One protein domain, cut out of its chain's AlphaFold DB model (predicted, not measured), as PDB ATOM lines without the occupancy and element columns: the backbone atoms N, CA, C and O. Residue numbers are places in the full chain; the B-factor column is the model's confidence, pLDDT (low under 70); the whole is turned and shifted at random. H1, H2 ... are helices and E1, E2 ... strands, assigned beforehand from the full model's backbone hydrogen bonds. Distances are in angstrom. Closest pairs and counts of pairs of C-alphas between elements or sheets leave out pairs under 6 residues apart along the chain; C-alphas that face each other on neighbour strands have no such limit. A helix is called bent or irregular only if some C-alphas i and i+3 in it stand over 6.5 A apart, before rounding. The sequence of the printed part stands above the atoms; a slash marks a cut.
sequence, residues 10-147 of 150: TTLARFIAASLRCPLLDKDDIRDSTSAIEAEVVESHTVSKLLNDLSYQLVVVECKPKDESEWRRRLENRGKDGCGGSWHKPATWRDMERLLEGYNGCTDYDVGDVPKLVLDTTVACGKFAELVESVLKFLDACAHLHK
ATOM      1  N   THR A  10     207.602 252.847 207.471       80.75
ATOM      2  CA  THR A  10     206.182 253.101 207.184       80.75
ATOM      3  C   THR A  10     205.382 251.804 207.199       80.75
ATOM      4  O   THR A  10     204.283 251.769 207.741       80.75
ATOM      5  N   THR A  11     205.948 250.721 206.661       84.12
ATOM      6  CA  THR A  11     205.332 249.393 206.718       84.12
ATOM      7  C   THR A  11     205.174 248.946 208.168       84.12
ATOM      8  O   THR A  11     204.063 248.634 208.582       84.12
ATOM      9  N   LEU A  12     206.244 248.997 208.969       82.75
ATOM     10  CA  LEU A  12     206.209 248.583 210.375       82.75
ATOM     11  C   LEU A  12     205.230 249.431 211.196       82.75
ATOM     12  O   LEU A  12     204.435 248.883 211.953       82.75
ATOM     13  N   ALA A  13     205.215 250.746 210.979       83.75
ATOM     14  CA  ALA A  13     204.304 251.666 211.652       83.75
ATOM     15  C   ALA A  13     202.830 251.343 211.366       83.75
ATOM     16  O   ALA A  13     202.020 251.321 212.287       83.75
ATOM     17  N   ARG A  14     202.487 251.029 210.107       83.81
ATOM     18  CA  ARG A  14     201.124 250.630 209.721       83.81
ATOM     19  C   ARG A  14     200.693 249.329 210.386       83.81
ATOM     20  O   ARG A  14     199.570 249.253 210.868       83.81
ATOM     21  N   PHE A  15     201.572 248.328 210.442       84.31
ATOM     22  CA  PHE A  15     201.258 247.067 211.118       84.31
ATOM     23  C   PHE A  15     201.070 247.251 212.629       84.31
ATOM     24  O   PHE A  15     200.131 246.689 213.189       84.31
ATOM     25  N   ILE A  16     201.906 248.067 213.280       83.50
ATOM     26  CA  ILE A  16     201.753 248.403 214.705       83.50
ATOM     27  C   ILE A  16     200.425 249.130 214.942       83.50
ATOM     28  O   ILE A  16     199.646 248.706 215.790       83.50
ATOM     29  N   ALA A  17     200.137 250.176 214.164       84.69
ATOM     30  CA  ALA A  17     198.914 250.964 214.295       84.69
ATOM     31  C   ALA A  17     197.652 250.117 214.073       84.69
ATOM     32  O   ALA A  17     196.708 250.195 214.857       84.69
ATOM     33  N   ALA A  18     197.662 249.241 213.063       83.19
ATOM     34  CA  ALA A  18     196.577 248.294 212.821       83.19
ATOM     35  C   ALA A  18     196.396 247.306 213.987       83.19
ATOM     36  O   ALA A  18     195.265 247.037 214.390       83.19
ATOM     37  N   SER A  19     197.497 246.803 214.557       82.25
ATOM     38  CA  SER A  19     197.468 245.858 215.684       82.25
ATOM     39  C   SER A  19     196.938 246.505 216.965       82.25
ATOM     40  O   SER A  19     196.142 245.904 217.680       82.25
ATOM     41  N   LEU A  20     197.342 247.750 217.231       81.69
ATOM     42  CA  LEU A  20     196.922 248.532 218.397       81.69
ATOM     43  C   LEU A  20     195.584 249.257 218.194       81.69
ATOM     44  O   LEU A  20     195.062 249.848 219.136       81.69
ATOM     45  N   ARG A  21     195.034 249.226 216.973       82.56
ATOM     46  CA  ARG A  21     193.851 249.995 216.554       82.56
ATOM     47  C   ARG A  21     193.967 251.487 216.883       82.56
ATOM     48  O   ARG A  21     192.983 252.119 217.258       82.56
ATOM     49  N   CYS A  22     195.167 252.046 216.748       75.38
ATOM     50  CA  CYS A  22     195.428 253.456 217.012       75.38
ATOM     51  C   CYS A  22     195.682 254.237 215.709       75.38
ATOM     52  O   CYS A  22     196.120 253.651 214.713       75.38
ATOM     53  N   PRO A  23     195.405 255.554 215.684       76.56
ATOM     54  CA  PRO A  23     195.776 256.402 214.557       76.56
ATOM     55  C   PRO A  23     197.289 256.378 214.313       76.56
ATOM     56  O   PRO A  23     198.079 256.494 215.250       76.56
ATOM     57  N   LEU A  24     197.694 256.256 213.046       76.44
ATOM     58  CA  LEU A  24     199.087 256.413 212.638       76.44
ATOM     59  C   LEU A  24     199.311 257.856 212.188       76.44
ATOM     60  O   LEU A  24     198.838 258.233 211.122       76.44
ATOM     61  N   LEU A  25     200.044 258.628 212.986       67.94
ATOM     62  CA  LEU A  25     200.504 259.964 212.611       67.94
ATOM     63  C   LEU A  25     201.901 259.849 211.993       67.94
ATOM     64  O   LEU A  25     202.823 259.350 212.650       67.94
ATOM     65  N   ASP A  26     202.064 260.262 210.734       66.81
ATOM     66  CA  ASP A  26     203.389 260.363 210.119       66.81
ATOM     67  C   ASP A  26     204.031 261.719 210.459       66.81
ATOM     68  O   ASP A  26     203.358 262.694 210.796       66.81
ATOM     69  N   LYS A  27     205.365 261.792 210.384       54.34
ATOM     70  CA  LYS A  27     206.154 262.991 210.711       54.34
ATOM     71  C   LYS A  27     205.724 264.216 209.887       54.34
ATOM     72  O   LYS A  27     205.839 265.336 210.383       54.34
ATOM     73  N   ASP A  28     205.242 264.000 208.665       55.28
ATOM     74  CA  ASP A  28     204.766 265.067 207.780       55.28
ATOM     75  C   ASP A  28     203.407 265.645 208.258       55.28
ATOM     76  O   ASP A  28     203.203 266.850 208.156       55.28
ATOM     77  N   ASP A  29     202.538 264.847 208.900       53.97
ATOM     78  CA  ASP A  29     201.201 265.282 209.359       53.97
ATOM     79  C   ASP A  29     201.258 266.198 210.598       53.97
ATOM     80  O   ASP A  29     200.448 267.116 210.764       53.97
ATOM     81  N   ILE A  30     202.227 265.954 211.489       55.25
ATOM     82  CA  ILE A  30     202.393 266.712 212.739       55.25
ATOM     83  C   ILE A  30     203.024 268.079 212.461       55.25
ATOM     84  O   ILE A  30     202.531 269.086 212.962       55.25
ATOM     85  N   ARG A  31     204.080 268.126 211.635       50.91
ATOM     86  CA  ARG A  31     204.826 269.365 211.351       50.91
ATOM     87  C   ARG A  31     203.933 270.441 210.739       50.91
ATOM     88  O   ARG A  31     204.026 271.606 211.114       50.91
ATOM     89  N   ASP A  32     203.070 270.050 209.810       52.38
ATOM     90  CA  ASP A  32     202.233 271.006 209.095       52.38
ATOM     91  C   ASP A  32     201.100 271.534 210.007       52.38
ATOM     92  O   ASP A  32     200.741 272.709 209.928       52.38
ATOM     93  N   SER A  33     200.631 270.720 210.964       45.03
ATOM     94  CA  SER A  33     199.541 271.057 211.894       45.03
ATOM     95  C   SER A  33     199.972 271.891 213.112       45.03
ATOM     96  O   SER A  33     199.148 272.599 213.687       45.03
ATOM     97  N   THR A  34     201.243 271.829 213.527       46.81
ATOM     98  CA  THR A  34     201.748 272.564 214.710       46.81
ATOM     99  C   THR A  34     202.369 273.923 214.379       46.81
ATOM    100  O   THR A  34     202.688 274.685 215.291       46.81
ATOM    101  N   SER A  35     202.503 274.255 213.093       50.94
ATOM    102  CA  SER A  35     203.121 275.493 212.594       50.94
ATOM    103  C   SER A  35     202.451 276.782 213.102       50.94
ATOM    104  O   SER A  35     203.125 277.785 213.325       50.94
ATOM    105  N   ALA A  36     201.138 276.751 213.355       55.53
ATOM    106  CA  ALA A  36     200.395 277.881 213.918       55.53
ATOM    107  C   ALA A  36     200.620 278.072 215.432       55.53
ATOM    108  O   ALA A  36     200.544 279.189 215.929       55.53
ATOM    109  N   ILE A  37     200.921 276.990 216.159       53.31
ATOM    110  CA  ILE A  37     201.144 277.006 217.616       53.31
ATOM    111  C   ILE A  37     202.567 277.486 217.928       53.31
ATOM    112  O   ILE A  37     202.783 278.237 218.874       53.31
ATOM    113  N   GLU A  38     203.541 277.104 217.099       50.19
ATOM    114  CA  GLU A  38     204.943 277.521 217.230       50.19
ATOM    115  C   GLU A  38     205.117 279.049 217.137       50.19
ATOM    116  O   GLU A  38     205.999 279.613 217.781       50.19
ATOM    117  N   ALA A  39     204.230 279.730 216.405       55.38
ATOM    118  CA  ALA A  39     204.229 281.184 216.275       55.38
ATOM    119  C   ALA A  39     203.707 281.930 217.524       55.38
ATOM    120  O   ALA A  39     204.085 283.081 217.728       55.38
ATOM    121  N   GLU A  40     202.869 281.304 218.363       57.72
ATOM    122  CA  GLU A  40     202.232 281.966 219.519       57.72
ATOM    123  C   GLU A  40     202.844 281.599 220.886       57.72
ATOM    124  O   GLU A  40     202.651 282.319 221.864       57.72
ATOM    125  N   VAL A  41     203.628 280.520 220.990       58.66
ATOM    126  CA  VAL A  41     204.143 279.990 222.279       58.66
ATOM    127  C   VAL A  41     205.484 280.625 222.704       58.66
ATOM    128  O   VAL A  41     206.283 280.042 223.432       58.66
ATOM    129  N   VAL A  42     205.751 281.867 222.298       55.22
ATOM    130  CA  VAL A  42     207.047 282.523 222.559       55.22
ATOM    131  C   VAL A  42     207.213 283.015 224.012       55.22
ATOM    132  O   VAL A  42     208.335 283.303 224.420       55.22
ATOM    133  N   GLU A  43     206.172 283.035 224.860       59.47
ATOM    134  CA  GLU A  43     206.259 283.747 226.157       59.47
ATOM    135  C   GLU A  43     205.876 282.984 227.447       59.47
ATOM    136  O   GLU A  43     205.754 283.610 228.499       59.47
ATOM    137  N   SER A  44     205.753 281.647 227.472       56.00
ATOM    138  CA  SER A  44     205.539 280.958 228.768       56.00
ATOM    139  C   SER A  44     206.247 279.614 228.935       56.00
ATOM    140  O   SER A  44     205.794 278.565 228.481       56.00
ATOM    141  N   HIS A  45     207.333 279.642 229.712       58.22
ATOM    142  CA  HIS A  45     208.155 278.482 230.076       58.22
ATOM    143  C   HIS A  45     207.387 277.404 230.877       58.22
ATOM    144  O   HIS A  45     207.749 276.229 230.861       58.22
ATOM    145  N   THR A  46     206.303 277.784 231.560       57.06
ATOM    146  CA  THR A  46     205.489 276.892 232.408       57.06
ATOM    147  C   THR A  46     204.503 276.049 231.593       57.06
ATOM    148  O   THR A  46     204.286 274.881 231.912       57.06
ATOM    149  N   VAL A  47     203.945 276.602 230.512       57.16
ATOM    150  CA  VAL A  47     202.987 275.903 229.634       57.16
ATOM    151  C   VAL A  47     203.697 274.833 228.799       57.16
ATOM    152  O   VAL A  47     203.214 273.706 228.712       57.16
ATOM    153  N   SER A  48     204.899 275.125 228.294       51.19
ATOM    154  CA  SER A  48     205.740 274.143 227.592       51.19
ATOM    155  C   SER A  48     206.163 272.967 228.479       51.19
ATOM    156  O   SER A  48     206.334 271.855 227.985       51.19
ATOM    157  N   LYS A  49     206.315 273.182 229.791       53.25
ATOM    158  CA  LYS A  49     206.653 272.117 230.742       53.25
ATOM    159  C   LYS A  49     205.434 271.252 231.093       53.25
ATOM    160  O   LYS A  49     205.516 270.035 230.993       53.25
ATOM    161  N   LEU A  50     204.281 271.864 231.392       50.47
ATOM    162  CA  LEU A  50     203.046 271.123 231.697       50.47
ATOM    163  C   LEU A  50     202.506 270.308 230.510       50.47
ATOM    164  O   LEU A  50     201.976 269.224 230.725       50.47
ATOM    165  N   LEU A  51     202.632 270.796 229.270       49.88
ATOM    166  CA  LEU A  51     202.200 270.051 228.076       49.88
ATOM    167  C   LEU A  51     203.067 268.809 227.804       49.88
ATOM    168  O   LEU A  51     202.553 267.804 227.315       49.88
ATOM    169  N   ASN A  52     204.356 268.863 228.158       45.78
ATOM    170  CA  ASN A  52     205.278 267.730 228.067       45.78
ATOM    171  C   ASN A  52     205.024 266.678 229.158       45.78
ATOM    172  O   ASN A  52     205.124 265.486 228.884       45.78
ATOM    173  N   ASP A  53     204.646 267.107 230.364       48.44
ATOM    174  CA  ASP A  53     204.433 266.205 231.500       48.44
ATOM    175  C   ASP A  53     203.089 265.438 231.441       48.44
ATOM    176  O   ASP A  53     202.906 264.482 232.195       48.44
ATOM    177  N   LEU A  54     202.132 265.814 230.570       46.12
ATOM    178  CA  LEU A  54     200.729 265.381 230.715       46.12
ATOM    179  C   LEU A  54     200.115 264.395 229.711       46.12
ATOM    180  O   LEU A  54     199.013 263.941 230.007       46.12
ATOM    181  N   SER A  55     200.697 264.021 228.562       54.50
ATOM    182  CA  SER A  55     199.836 263.332 227.556       54.50
ATOM    183  C   SER A  55     200.417 262.169 226.765       54.50
ATOM    184  O   SER A  55     199.651 261.456 226.117       54.50
ATOM    185  N   TYR A  56     201.730 261.950 226.770       63.88
ATOM    186  CA  TYR A  56     202.316 260.883 225.964       63.88
ATOM    187  C   TYR A  56     203.606 260.353 226.572       63.88
ATOM    188  O   TYR A  56     204.440 261.094 227.080       63.88
ATOM    189  N   GLN A  57     203.792 259.041 226.465       69.75
ATOM    190  CA  GLN A  57     205.080 258.411 226.696       69.75
ATOM    191  C   GLN A  57     205.791 258.294 225.349       69.75
ATOM    192  O   GLN A  57     205.306 257.618 224.439       69.75
ATOM    193  N   LEU A  58     206.931 258.971 225.210       76.31
ATOM    194  CA  LEU A  58     207.754 258.850 224.014       76.31
ATOM    195  C   LEU A  58     208.572 257.558 224.084       76.31
ATOM    196  O   LEU A  58     209.241 257.276 225.074       76.31
ATOM    197  N   VAL A  59     208.538 256.793 223.001       84.19
ATOM    198  CA  VAL A  59     209.373 255.610 222.789       84.19
ATOM    199  C   VAL A  59     209.887 255.624 221.357       84.19
ATOM    200  O   VAL A  59     209.183 256.021 220.422       84.19
ATOM    201  N   VAL A  60     211.127 255.189 221.156       85.62
ATOM    202  CA  VAL A  60     211.775 255.184 219.844       85.62
ATOM    203  C   VAL A  60     211.898 253.756 219.341       85.62
ATOM    204  O   VAL A  60     212.620 252.945 219.902       85.62
ATOM    205  N   VAL A  61     211.254 253.459 218.216       87.81
ATOM    206  CA  VAL A  61     211.552 252.255 217.430       87.81
ATOM    207  C   VAL A  61     212.368 252.674 216.211       87.81
ATOM    208  O   VAL A  61     211.890 253.443 215.365       87.81
ATOM    209  N   GLU A  62     213.608 252.203 216.135       88.38
ATOM    210  CA  GLU A  62     214.547 252.481 215.050       88.38
ATOM    211  C   GLU A  62     214.672 251.272 214.118       88.38
ATOM    212  O   GLU A  62     215.042 250.184 214.540       88.38
ATOM    213  N   CYS A  63     214.380 251.464 212.832       87.06
ATOM    214  CA  CYS A  63     214.579 250.460 211.788       87.06
ATOM    215  C   CYS A  63     215.970 250.636 211.169       87.06
ATOM    216  O   CYS A  63     216.171 251.563 210.371       87.06
ATOM    217  N   LYS A  64     216.900 249.740 211.513       86.56
ATOM    218  CA  LYS A  64     218.293 249.757 211.059       86.56
ATOM    219  C   LYS A  64     218.600 248.491 210.246       86.56
ATOM    220  O   LYS A  64     218.683 247.416 210.835       86.56
ATOM    221  N   PRO A  65     218.738 248.592 208.911       85.19
ATOM    222  CA  PRO A  65     219.002 247.435 208.062       85.19
ATOM    223  C   PRO A  65     220.397 246.869 208.350       85.19
ATOM    224  O   PRO A  65     221.346 247.639 208.488       85.19
ATOM    225  N   LYS A  66     220.526 245.538 208.424       86.00
ATOM    226  CA  LYS A  66     221.840 244.866 208.443       86.00
ATOM    227  C   LYS A  66     222.254 244.340 207.069       86.00
ATOM    228  O   LYS A  66     223.448 244.270 206.799       86.00
ATOM    229  N   ASP A  67     221.293 243.998 206.212       87.81
ATOM    230  CA  ASP A  67     221.543 243.618 204.821       87.81
ATOM    231  C   ASP A  67     221.386 244.832 203.889       87.81
ATOM    232  O   ASP A  67     220.280 245.278 203.564       87.81
ATOM    233  N   GLU A  68     222.523 245.378 203.459       89.44
ATOM    234  CA  GLU A  68     222.581 246.503 202.525       89.44
ATOM    235  C   GLU A  68     222.024 246.146 201.143       89.44
ATOM    236  O   GLU A  68     221.360 246.971 200.515       89.44
ATOM    237  N   SER A  69     222.228 244.911 200.679       88.69
ATOM    238  CA  SER A  69     221.763 244.481 199.358       88.69
ATOM    239  C   SER A  69     220.238 244.450 199.310       88.69
ATOM    240  O   SER A  69     219.624 244.956 198.367       88.69
ATOM    241  N   GLU A  70     219.608 243.923 200.361       89.19
ATOM    242  CA  GLU A  70     218.151 243.932 200.491       89.19
ATOM    243  C   GLU A  70     217.607 245.355 200.680       89.19
ATOM    244  O   GLU A  70     216.580 245.717 200.093       89.19
ATOM    245  N   TRP A  71     218.296 246.200 201.452       89.56
ATOM    246  CA  TRP A  71     217.920 247.606 201.602       89.56
ATOM    247  C   TRP A  71     217.968 248.356 200.264       89.56
ATOM    248  O   TRP A  71     216.985 249.009 199.890       89.56
ATOM    249  N   ARG A  72     219.055 248.196 199.505       90.38
ATOM    250  CA  ARG A  72     219.225 248.755 198.163       90.38
ATOM    251  C   ARG A  72     218.121 248.301 197.220       90.38
ATOM    252  O   ARG A  72     217.461 249.139 196.602       90.38
ATOM    253  N   ARG A  73     217.859 246.991 197.160       90.12
ATOM    254  CA  ARG A  73     216.810 246.410 196.308       90.12
ATOM    255  C   ARG A  73     215.439 247.024 196.601       90.12
ATOM    256  O   ARG A  73     214.698 247.351 195.675       90.12
ATOM    257  N   ARG A  74     215.091 247.196 197.884       86.75
ATOM    258  CA  ARG A  74     213.822 247.814 198.313       86.75
ATOM    259  C   ARG A  74     213.734 249.287 197.928       86.75
ATOM    260  O   ARG A  74     212.681 249.721 197.463       86.75
ATOM    261  N   LEU A  75     214.812 250.044 198.134       86.81
ATOM    262  CA  LEU A  75     214.873 251.464 197.793       86.81
ATOM    263  C   LEU A  75     214.652 251.674 196.291       86.81
ATOM    264  O   LEU A  75     213.761 252.425 195.900       86.81
ATOM    265  N   GLU A  76     215.421 250.970 195.463       88.75
ATOM    266  CA  GLU A  76     215.366 251.111 194.008       88.75
ATOM    267  C   GLU A  76     214.024 250.633 193.439       88.75
ATOM    268  O   GLU A  76     213.486 251.263 192.531       88.75
ATOM    269  N   ASN A  77     213.423 249.573 193.996       85.62
ATOM    270  CA  ASN A  77     212.076 249.164 193.589       85.62
ATOM    271  C   ASN A  77     211.025 250.242 193.880       85.62
ATOM    272  O   ASN A  77     210.174 250.475 193.032       85.62
ATOM    273  N   ARG A  78     211.110 250.941 195.019       78.31
ATOM    274  CA  ARG A  78     210.216 252.071 195.323       78.31
ATOM    275  C   ARG A  78     210.442 253.260 194.383       78.31
ATOM    276  O   ARG A  78     209.504 253.990 194.083       78.31
ATOM    277  N   GLY A  79     211.678 253.465 193.929       75.31
ATOM    278  CA  GLY A  79     212.019 254.502 192.954       75.31
ATOM    279  C   GLY A  79     211.359 254.295 191.586       75.31
ATOM    280  O   GLY A  79     211.051 255.276 190.910       75.31
ATOM    281  N   LYS A  80     211.080 253.040 191.198       77.31
ATOM    282  CA  LYS A  80     210.420 252.699 189.922       77.31
ATOM    283  C   LYS A  80     208.965 253.160 189.847       77.31
ATOM    284  O   LYS A  80     208.491 253.439 188.753       77.31
ATOM    285  N   ASP A  81     208.300 253.316 190.990       66.31
ATOM    286  CA  ASP A  81     206.909 253.784 191.067       66.31
ATOM    287  C   ASP A  81     206.778 255.312 190.862       66.31
ATOM    288  O   ASP A  81     205.709 255.886 191.050       66.31
ATOM    289  N   GLY A  82     207.861 256.008 190.487       56.34
ATOM    290  CA  GLY A  82     207.836 257.408 190.042       56.34
ATOM    291  C   GLY A  82     207.693 258.460 191.149       56.34
ATOM    292  O   GLY A  82     207.760 259.653 190.871       56.34
ATOM    293  N   CYS A  83     207.547 258.058 192.414       53.03
ATOM    294  CA  CYS A  83     207.376 258.976 193.550       53.03
ATOM    295  C   CYS A  83     208.693 259.486 194.184       53.03
ATOM    296  O   CYS A  83     208.676 259.949 195.328       53.03
ATOM    297  N   GLY A  84     209.843 259.367 193.509       52.47
ATOM    298  CA  GLY A  84     211.163 259.657 194.083       52.47
ATOM    299  C   GLY A  84     212.035 260.542 193.188       52.47
ATOM    300  O   GLY A  84     211.961 260.460 191.968       52.47
ATOM    301  N   GLY A  85     212.866 261.387 193.808       55.62
ATOM    302  CA  GLY A  85     213.742 262.332 193.095       55.62
ATOM    303  C   GLY A  85     214.167 263.569 193.895       55.62
ATOM    304  O   GLY A  85     214.933 264.388 193.397       55.62
ATOM    305  N   SER A  86     213.695 263.728 195.136       62.81
ATOM    306  CA  SER A  86     214.144 264.803 196.028       62.81
ATOM    307  C   SER A  86     215.230 264.309 196.981       62.81
ATOM    308  O   SER A  86     215.233 263.138 197.357       62.81
ATOM    309  N   TRP A  87     216.100 265.212 197.443       62.06
ATOM    310  CA  TRP A  87     217.172 264.908 198.398       62.06
ATOM    311  C   TRP A  87     216.658 264.206 199.668       62.06
ATOM    312  O   TRP A  87     217.312 263.315 200.183       62.06
ATOM    313  N   HIS A  88     215.445 264.532 200.130       64.44
ATOM    314  CA  HIS A  88     214.826 263.918 201.311       64.44
ATOM    315  C   HIS A  88     214.065 262.604 201.015       64.44
ATOM    316  O   HIS A  88     213.579 261.943 201.936       64.44
ATOM    317  N   LYS A  89     213.942 262.213 199.737       72.81
ATOM    318  CA  LYS A  89     213.278 260.991 199.236       72.81
ATOM    319  C   LYS A  89     214.106 260.400 198.071       72.81
ATOM    320  O   LYS A  89     213.653 260.457 196.921       72.81
ATOM    321  N   PRO A  90     215.316 259.867 198.355       81.25
ATOM    322  CA  PRO A  90     216.187 259.271 197.347       81.25
ATOM    323  C   PRO A  90     215.480 258.104 196.651       81.25
ATOM    324  O   PRO A  90     214.805 257.299 197.298       81.25
ATOM    325  N   ALA A  91     215.621 258.043 195.329       83.06
ATOM    326  CA  ALA A  91     215.012 257.015 194.484       83.06
ATOM    327  C   ALA A  91     216.028 255.968 194.017       83.06
ATOM    328  O   ALA A  91     215.652 254.845 193.685       83.06
ATOM    329  N   THR A  92     217.309 256.336 193.994       87.50
ATOM    330  CA  THR A  92     218.412 255.463 193.597       87.50
ATOM    331  C   THR A  92     219.367 255.239 194.759       87.50
ATOM    332  O   THR A  92     219.463 256.066 195.671       87.50
ATOM    333  N   TRP A  93     220.114 254.136 194.711       89.62
ATOM    334  CA  TRP A  93     221.159 253.877 195.699       89.62
ATOM    335  C   TRP A  93     222.225 254.973 195.724       89.62
ATOM    336  O   TRP A  93     222.625 255.417 196.790       89.62
ATOM    337  N   ARG A  94     222.586 255.504 194.555       87.06
ATOM    338  CA  ARG A  94     223.543 256.608 194.443       87.06
ATOM    339  C   ARG A  94     223.085 257.865 195.190       87.06
ATOM    340  O   ARG A  94     223.899 258.572 195.773       87.06
ATOM    341  N   ASP A  95     221.787 258.166 195.171       85.94
ATOM    342  CA  ASP A  95     221.242 259.295 195.935       85.94
ATOM    343  C   ASP A  95     221.263 259.008 197.444       85.94
ATOM    344  O   ASP A  95     221.460 259.923 198.242       85.94
ATOM    345  N   MET A  96     221.091 257.741 197.836       85.94
ATOM    346  CA  MET A  96     221.202 257.294 199.226       85.94
ATOM    347  C   MET A  96     222.640 257.395 199.745       85.94
ATOM    348  O   MET A  96     222.837 257.896 200.846       85.94
ATOM    349  N   GLU A  97     223.636 256.985 198.958       87.75
ATOM    350  CA  GLU A  97     225.060 257.114 199.300       87.75
ATOM    351  C   GLU A  97     225.436 258.578 199.541       87.75
ATOM    352  O   GLU A  97     225.934 258.911 200.612       87.75
ATOM    353  N   ARG A  98     225.067 259.482 198.622       85.69
ATOM    354  CA  ARG A  98     225.281 260.934 198.787       85.69
ATOM    355  C   ARG A  98     224.623 261.494 200.044       85.69
ATOM    356  O   ARG A  98     225.164 262.386 200.691       85.69
ATOM    357  N   LEU A  99     223.434 260.998 200.377       83.44
ATOM    358  CA  LEU A  99     222.722 261.396 201.584       83.44
ATOM    359  C   LEU A  99     223.469 260.921 202.841       83.44
ATOM    360  O   LEU A  99     223.621 261.697 203.779       83.44
ATOM    361  N   LEU A 100     223.961 259.679 202.859       83.50
ATOM    362  CA  LEU A 100     224.760 259.134 203.965       83.50
ATOM    363  C   LEU A 100     226.096 259.868 204.129       83.50
ATOM    364  O   LEU A 100     226.465 260.208 205.254       83.50
ATOM    365  N   GLU A 101     226.779 260.159 203.024       83.62
ATOM    366  CA  GLU A 101     227.988 260.986 202.989       83.62
ATOM    367  C   GLU A 101     227.715 262.384 203.555       83.62
ATOM    368  O   GLU A 101     228.469 262.867 204.397       83.62
ATOM    369  N   GLY A 102     226.597 263.005 203.164       77.56
ATOM    370  CA  GLY A 102     226.169 264.306 203.682       77.56
ATOM    371  C   GLY A 102     225.905 264.315 205.191       77.56
ATOM    372  O   GLY A 102     226.069 265.351 205.832       77.56
ATOM    373  N   TYR A 103     225.552 263.168 205.779       74.44
ATOM    374  CA  TYR A 103     225.442 263.015 207.232       74.44
ATOM    375  C   TYR A 103     226.790 262.786 207.927       74.44
ATOM    376  O   TYR A 103     226.835 262.830 209.154       74.44
ATOM    377  N   ASN A 104     227.884 262.556 207.191       69.81
ATOM    378  CA  ASN A 104     229.238 262.342 207.714       69.81
ATOM    379  C   ASN A 104     229.305 261.289 208.844       69.81
ATOM    380  O   ASN A 104     229.985 261.469 209.852       69.81
ATOM    381  N   GLY A 105     228.513 260.217 208.727       64.75
ATOM    382  CA  GLY A 105     228.388 259.179 209.762       64.75
ATOM    383  C   GLY A 105     227.557 259.572 210.995       64.75
ATOM    384  O   GLY A 105     227.289 258.727 211.846       64.75
ATOM    385  N   CYS A 106     227.077 260.814 211.081       59.38
ATOM    386  CA  CYS A 106     226.234 261.326 212.161       59.38
ATOM    387  C   CYS A 106     224.749 261.011 211.913       59.38
ATOM    388  O   CYS A 106     223.896 261.889 211.815       59.38
ATOM    389  N   THR A 107     224.431 259.727 211.753       66.75
ATOM    390  CA  THR A 107     223.044 259.258 211.594       66.75
ATOM    391  C   THR A 107     222.438 258.787 212.916       66.75
ATOM    392  O   THR A 107     221.220 258.602 213.025       66.75
ATOM    393  N   ASP A 108     223.275 258.598 213.939       68.25
ATOM    394  CA  ASP A 108     222.845 258.230 215.283       68.25
ATOM    395  C   ASP A 108     222.661 259.477 216.150       68.25
ATOM    396  O   ASP A 108     223.496 259.840 216.967       68.25
ATOM    397  N   TYR A 109     221.556 260.180 215.910       66.50
ATOM    398  CA  TYR A 109     221.140 261.269 216.787       66.50
ATOM    399  C   TYR A 109     220.761 260.719 218.161       66.50
ATOM    400  O   TYR A 109     219.949 259.783 218.238       66.50
ATOM    401  N   ASP A 110     221.346 261.325 219.194       74.31
ATOM    402  CA  ASP A 110     221.042 261.080 220.598       74.31
ATOM    403  C   ASP A 110     219.561 261.371 220.880       74.31
ATOM    404  O   ASP A 110     218.999 262.359 220.405       74.31
ATOM    405  N   VAL A 111     218.921 260.459 221.606       75.06
ATOM    406  CA  VAL A 111     217.516 260.563 222.023       75.06
ATOM    407  C   VAL A 111     217.395 260.713 223.542       75.06
ATOM    408  O   VAL A 111     216.286 260.632 224.067       75.06
ATOM    409  N   GLY A 112     218.512 260.936 224.243       81.00
ATOM    410  CA  GLY A 112     218.575 261.031 225.696       81.00
ATOM    411  C   GLY A 112     218.099 259.744 226.368       81.00
ATOM    412  O   GLY A 112     218.331 258.641 225.873       81.00
ATOM    413  N   ASP A 113     217.363 259.895 227.467       79.00
ATOM    414  CA  ASP A 113     216.855 258.782 228.283       79.00
ATOM    415  C   ASP A 113     215.591 258.109 227.711       79.00
ATOM    416  O   ASP A 113     214.950 257.287 228.368       79.00
ATOM    417  N   VAL A 114     215.196 258.453 226.482       81.94
ATOM    418  CA  VAL A 114     213.992 257.905 225.858       81.94
ATOM    419  C   VAL A 114     214.194 256.416 225.538       81.94
ATOM    420  O   VAL A 114     215.127 256.074 224.800       81.94
ATOM    421  N   PRO A 115     213.300 255.514 225.992       86.44
ATOM    422  CA  PRO A 115     213.394 254.094 225.675       86.44
ATOM    423  C   PRO A 115     213.466 253.852 224.164       86.44
ATOM    424  O   PRO A 115     212.606 254.304 223.401       86.44
ATOM    425  N   LYS A 116     214.482 253.098 223.733       88.50
ATOM    426  CA  LYS A 116     214.792 252.859 222.319       88.50
ATOM    427  C   LYS A 116     214.920 251.366 222.010       88.50
ATOM    428  O   LYS A 116     215.739 250.672 222.604       88.50
ATOM    429  N   LEU A 117     214.173 250.895 221.014       90.25
ATOM    430  CA  LEU A 117     214.284 249.557 220.431       90.25
ATOM    431  C   LEU A 117     214.819 249.663 218.998       90.25
ATOM    432  O   LEU A 117     214.212 250.315 218.149       90.25
ATOM    433  N   VAL A 118     215.941 249.001 218.710       89.62
ATOM    434  CA  VAL A 118     216.527 248.939 217.362       89.62
ATOM    435  C   VAL A 118     216.188 247.599 216.719       89.62
ATOM    436  O   VAL A 118     216.475 246.545 217.282       89.62
ATOM    437  N   LEU A 119     215.600 247.638 215.526       88.88
ATOM    438  CA  LEU A 119     215.164 246.465 214.778       88.88
ATOM    439  C   LEU A 119     215.843 246.384 213.421       88.88
ATOM    440  O   LEU A 119     215.873 247.354 212.662       88.88
ATOM    441  N   ASP A 120     216.299 245.180 213.096       85.81
ATOM    442  CA  ASP A 120     216.690 244.833 211.742       85.81
ATOM    443  C   ASP A 120     215.462 244.413 210.935       85.81
ATOM    444  O   ASP A 120     214.882 243.347 211.128       85.81
ATOM    445  N   THR A 121     215.052 245.282 210.019       82.69
ATOM    446  CA  THR A 121     213.895 245.062 209.148       82.69
ATOM    447  C   THR A 121     214.258 244.349 207.845       82.69
ATOM    448  O   THR A 121     213.373 244.116 207.017       82.69
ATOM    449  N   THR A 122     215.531 243.996 207.630       82.06
ATOM    450  CA  THR A 122     215.985 243.234 206.450       82.06
ATOM    451  C   THR A 122     215.818 241.723 206.606       82.06
ATOM    452  O   THR A 122     216.075 240.980 205.665       82.06
ATOM    453  N   VAL A 123     215.294 241.267 207.751       73.12
ATOM    454  CA  VAL A 123     214.955 239.859 207.990       73.12
ATOM    455  C   VAL A 123     214.060 239.285 206.885       73.12
ATOM    456  O   VAL A 123     213.182 239.963 206.342       73.12
ATOM    457  N   ALA A 124     214.304 238.014 206.558       60.56
ATOM    458  CA  ALA A 124     213.646 237.293 205.475       60.56
ATOM    459  C   ALA A 124     212.106 237.324 205.564       60.56
ATOM    460  O   ALA A 124     211.514 237.398 206.648       60.56
ATOM    461  N   CYS A 125     211.463 237.231 204.395       55.53
ATOM    462  CA  CYS A 125     210.009 237.194 204.247       55.53
ATOM    463  C   CYS A 125     209.400 236.115 205.167       55.53
ATOM    464  O   CYS A 125     209.807 234.959 205.107       55.53
ATOM    465  N   GLY A 126     208.465 236.501 206.043       61.91
ATOM    466  CA  GLY A 126     207.831 235.614 207.033       61.91
ATOM    467  C   GLY A 126     208.099 235.979 208.498       61.91
ATOM    468  O   GLY A 126     207.258 235.703 209.343       61.91
ATOM    469  N   LYS A 127     209.188 236.700 208.801       71.44
ATOM    470  CA  LYS A 127     209.520 237.131 210.180       71.44
ATOM    471  C   LYS A 127     208.996 238.516 210.560       71.44
ATOM    472  O   LYS A 127     209.282 239.036 211.632       71.44
ATOM    473  N   PHE A 128     208.217 239.146 209.683       77.94
ATOM    474  CA  PHE A 128     207.696 240.487 209.945       77.94
ATOM    475  C   PHE A 128     206.716 240.508 211.128       77.94
ATOM    476  O   PHE A 128     206.705 241.464 211.896       77.94
ATOM    477  N   ALA A 129     205.940 239.436 211.311       81.31
ATOM    478  CA  ALA A 129     205.067 239.277 212.470       81.31
ATOM    479  C   ALA A 129     205.862 239.236 213.788       81.31
ATOM    480  O   ALA A 129     205.477 239.896 214.747       81.31
ATOM    481  N   GLU A 130     207.013 238.557 213.804       85.31
ATOM    482  CA  GLU A 130     207.911 238.501 214.968       85.31
ATOM    483  C   GLU A 130     208.469 239.890 215.314       85.31
ATOM    484  O   GLU A 130     208.580 240.248 216.485       85.31
ATOM    485  N   LEU A 131     208.781 240.712 214.300       85.38
ATOM    486  CA  LEU A 131     209.200 242.101 214.518       85.38
ATOM    487  C   LEU A 131     208.089 242.932 215.161       85.38
ATOM    488  O   LEU A 131     208.362 243.692 216.086       85.38
ATOM    489  N   VAL A 132     206.848 242.787 214.690       87.00
ATOM    490  CA  VAL A 132     205.692 243.481 215.277       87.00
ATOM    491  C   VAL A 132     205.479 243.028 216.719       87.00
ATOM    492  O   VAL A 132     205.339 243.870 217.599       87.00
ATOM    493  N   GLU A 133     205.527 241.724 216.986       88.25
ATOM    494  CA  GLU A 133     205.404 241.176 218.340       88.25
ATOM    495  C   GLU A 133     206.510 241.695 219.272       88.25
ATOM    496  O   GLU A 133     206.237 242.063 220.414       88.25
ATOM    497  N   SER A 134     207.746 241.792 218.776       89.25
ATOM    498  CA  SER A 134     208.871 242.378 219.513       89.25
ATOM    499  C   SER A 134     208.611 243.842 219.886       89.25
ATOM    500  O   SER A 134     208.823 244.232 221.035       89.25
ATOM    501  N   VAL A 135     208.068 244.642 218.957       89.38
ATOM    502  CA  VAL A 135     207.662 246.024 219.263       89.38
ATOM    503  C   VAL A 135     206.560 246.052 220.313       89.38
ATOM    504  O   VAL A 135     206.662 246.818 221.261       89.38
ATOM    505  N   LEU A 136     205.524 245.223 220.181       89.00
ATOM    506  CA  LEU A 136     204.411 245.197 221.133       89.00
ATOM    507  C   LEU A 136     204.880 244.834 222.549       89.00
ATOM    508  O   LEU A 136     204.509 245.515 223.499       89.00
ATOM    509  N   LYS A 137     205.760 243.833 222.686       90.19
ATOM    510  CA  LYS A 137     206.383 243.472 223.974       90.19
ATOM    511  C   LYS A 137     207.210 244.617 224.553       90.19
ATOM    512  O   LYS A 137     207.175 244.859 225.754       90.19
ATOM    513  N   PHE A 138     207.946 245.331 223.706       91.00
ATOM    514  CA  PHE A 138     208.709 246.500 224.131       91.00
ATOM    515  C   PHE A 138     207.805 247.644 224.611       91.00
ATOM    516  O   PHE A 138     208.087 248.243 225.648       91.00
ATOM    517  N   LEU A 139     206.708 247.922 223.902       86.62
ATOM    518  CA  LEU A 139     205.722 248.926 224.311       86.62
ATOM    519  C   LEU A 139     205.090 248.575 225.662       86.62
ATOM    520  O   LEU A 139     204.976 249.444 226.523       86.62
ATOM    521  N   ASP A 140     204.740 247.305 225.862       86.69
ATOM    522  CA  ASP A 140     204.185 246.809 227.121       86.69
ATOM    523  C   ASP A 140     205.178 246.981 228.284       86.69
ATOM    524  O   ASP A 140     204.853 247.578 229.312       86.69
ATOM    525  N   ALA A 141     206.441 246.587 228.089       86.56
ATOM    526  CA  ALA A 141     207.497 246.787 229.081       86.56
ATOM    527  C   ALA A 141     207.695 248.273 229.438       86.56
ATOM    528  O   ALA A 141     207.858 248.618 230.610       86.56
ATOM    529  N   CYS A 142     207.622 249.164 228.445       82.50
ATOM    530  CA  CYS A 142     207.700 250.609 228.656       82.50
ATOM    531  C   CYS A 142     206.510 251.142 229.466       82.50
ATOM    532  O   CYS A 142     206.703 251.992 230.336       82.50
ATOM    533  N   ALA A 143     205.302 250.628 229.231       75.38
ATOM    534  CA  ALA A 143     204.111 251.009 229.990       75.38
ATOM    535  C   ALA A 143     204.160 250.521 231.452       75.38
ATOM    536  O   ALA A 143     203.619 251.172 232.349       75.38
ATOM    537  N   HIS A 144     204.821 249.389 231.712       65.25
ATOM    538  CA  HIS A 144     204.979 248.828 233.055       65.25
ATOM    539  C   HIS A 144     206.078 249.503 233.891       65.25
ATOM    540  O   HIS A 144     205.923 249.594 235.110       65.25
ATOM    541  N   LEU A 145     207.134 250.041 233.267       58.19
ATOM    542  CA  LEU A 145     208.208 250.775 233.957       58.19
ATOM    543  C   LEU A 145     207.708 252.015 234.719       58.19
ATOM    544  O   LEU A 145     208.269 252.357 235.755       58.19
ATOM    545  N   HIS A 146     206.621 252.650 234.272       50.94
ATOM    546  CA  HIS A 146     206.030 253.797 234.972       50.94
ATOM    547  C   HIS A 146     205.170 253.430 236.192       50.94
ATOM    548  O   HIS A 146     204.894 254.298 237.013       50.94
ATOM    549  N   LYS A 147     204.751 252.166 236.356       46.34
ATOM    550  CA  LYS A 147     203.881 251.759 237.478       46.34
ATOM    551  C   LYS A 147     204.632 251.410 238.766       46.34
ATOM    552  O   LYS A 147     203.990 251.252 239.794       46.34
TER     553      LYS A 147
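Overview. This is residues 10 to 147 of the 150 residues of an uncharacterized protein of Lactuca sativa (UniProt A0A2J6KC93). A loose model: two short parallel strands, E1 and E2, lie side by side near the middle, with the long helix H6 packed beside them and H1 crossing H6 at a steep angle. H4 and H5 meet at one end of the longest axis, while H2, H3 and the residues between them swing out at the other end as an arm that touches no other helix. The printed part has 138 residues, with six named helices and two named strands in the order H1 H2 H3 E1 H4 H5 E2 H6; the sheet is E1 beside E2, parallel, and the class is mostly helix. The whole is loose, with a radius of gyration of the C-alphas of 18.1 A and spans of 48 by 35 by 29 A.

Along the chain. H1 is residues 10 to 20, 15.2 A from first to last C-alpha, and begins at C-alpha 10 at (206.182, 253.101, 207.184). H2 is residues 27 to 38, 16.0 A; it is irregular, with C-alphas 33 and 36 lying 7.2 A apart. H3 is residues 45 to 53. E1, residues 60 to 63, begins at C-alpha 60 at (211.775, 255.184, 219.844). H4 is residues 68 to 80, 18.6 A, and H5 is residues 93 to 102, 14.1 A. E2 is residues 116 to 119. H6, residues 128 to 145, is the longest helix at 26.1 A and ends at C-alpha 145 at (208.208, 250.775, 233.957).

Arrangement. E1 and E2 are parallel neighbours at 18 degrees; N 62 and O 117, and N 119 and O 62, are within hydrogen-bond range, each at 2.8 A. E1, H4, H5 and E2 make a strand-helix-strand unit, two parallel neighbour strands with helices between them along the chain, and its crossover is right-handed. The closest C-alphas of E2 and H6 are those of Leu 117 and Phe 138, 7.4 A apart. H6 touches H1 with residues 132 to 136 alone, the closest C-alphas being those of Ile 16 and Val 132, 6.3 A apart; the two run the same way at a steep tilt of 60 degrees. H4 and H5 only just touch, with 3 pairs of C-alphas within 8 A; H4 does so with residues 72 to 76 alone. Their closest C-alphas are those of Arg 72 and Trp 93, 6.0 A apart, and they run opposite ways at a steep tilt of 67 degrees. H2 and H3 are apart. In H1, H4, H5 and H6 every O i to N i+4 pair is within hydrogen-bond range; H3 has 3 of 5, and H2 has 2 of 8 with 2 of 9 O i to N i+3 pairs.

Size, cuts and confidence. The two C-alphas farthest apart are those of Glu 43 and Gly 126, at 51.8 A. Residues 27 to 56 and residues 100 to 110 stand free. The printed part has no cut. The links from H4 to H5 and from H5 to E2 are long, with 12 and 13 residues. The mean pLDDT of the printed part is 73.3; it is under 70 at residues 25 to 57, 81 to 88, 104 to 109, 124 to 126 and 144 to 147.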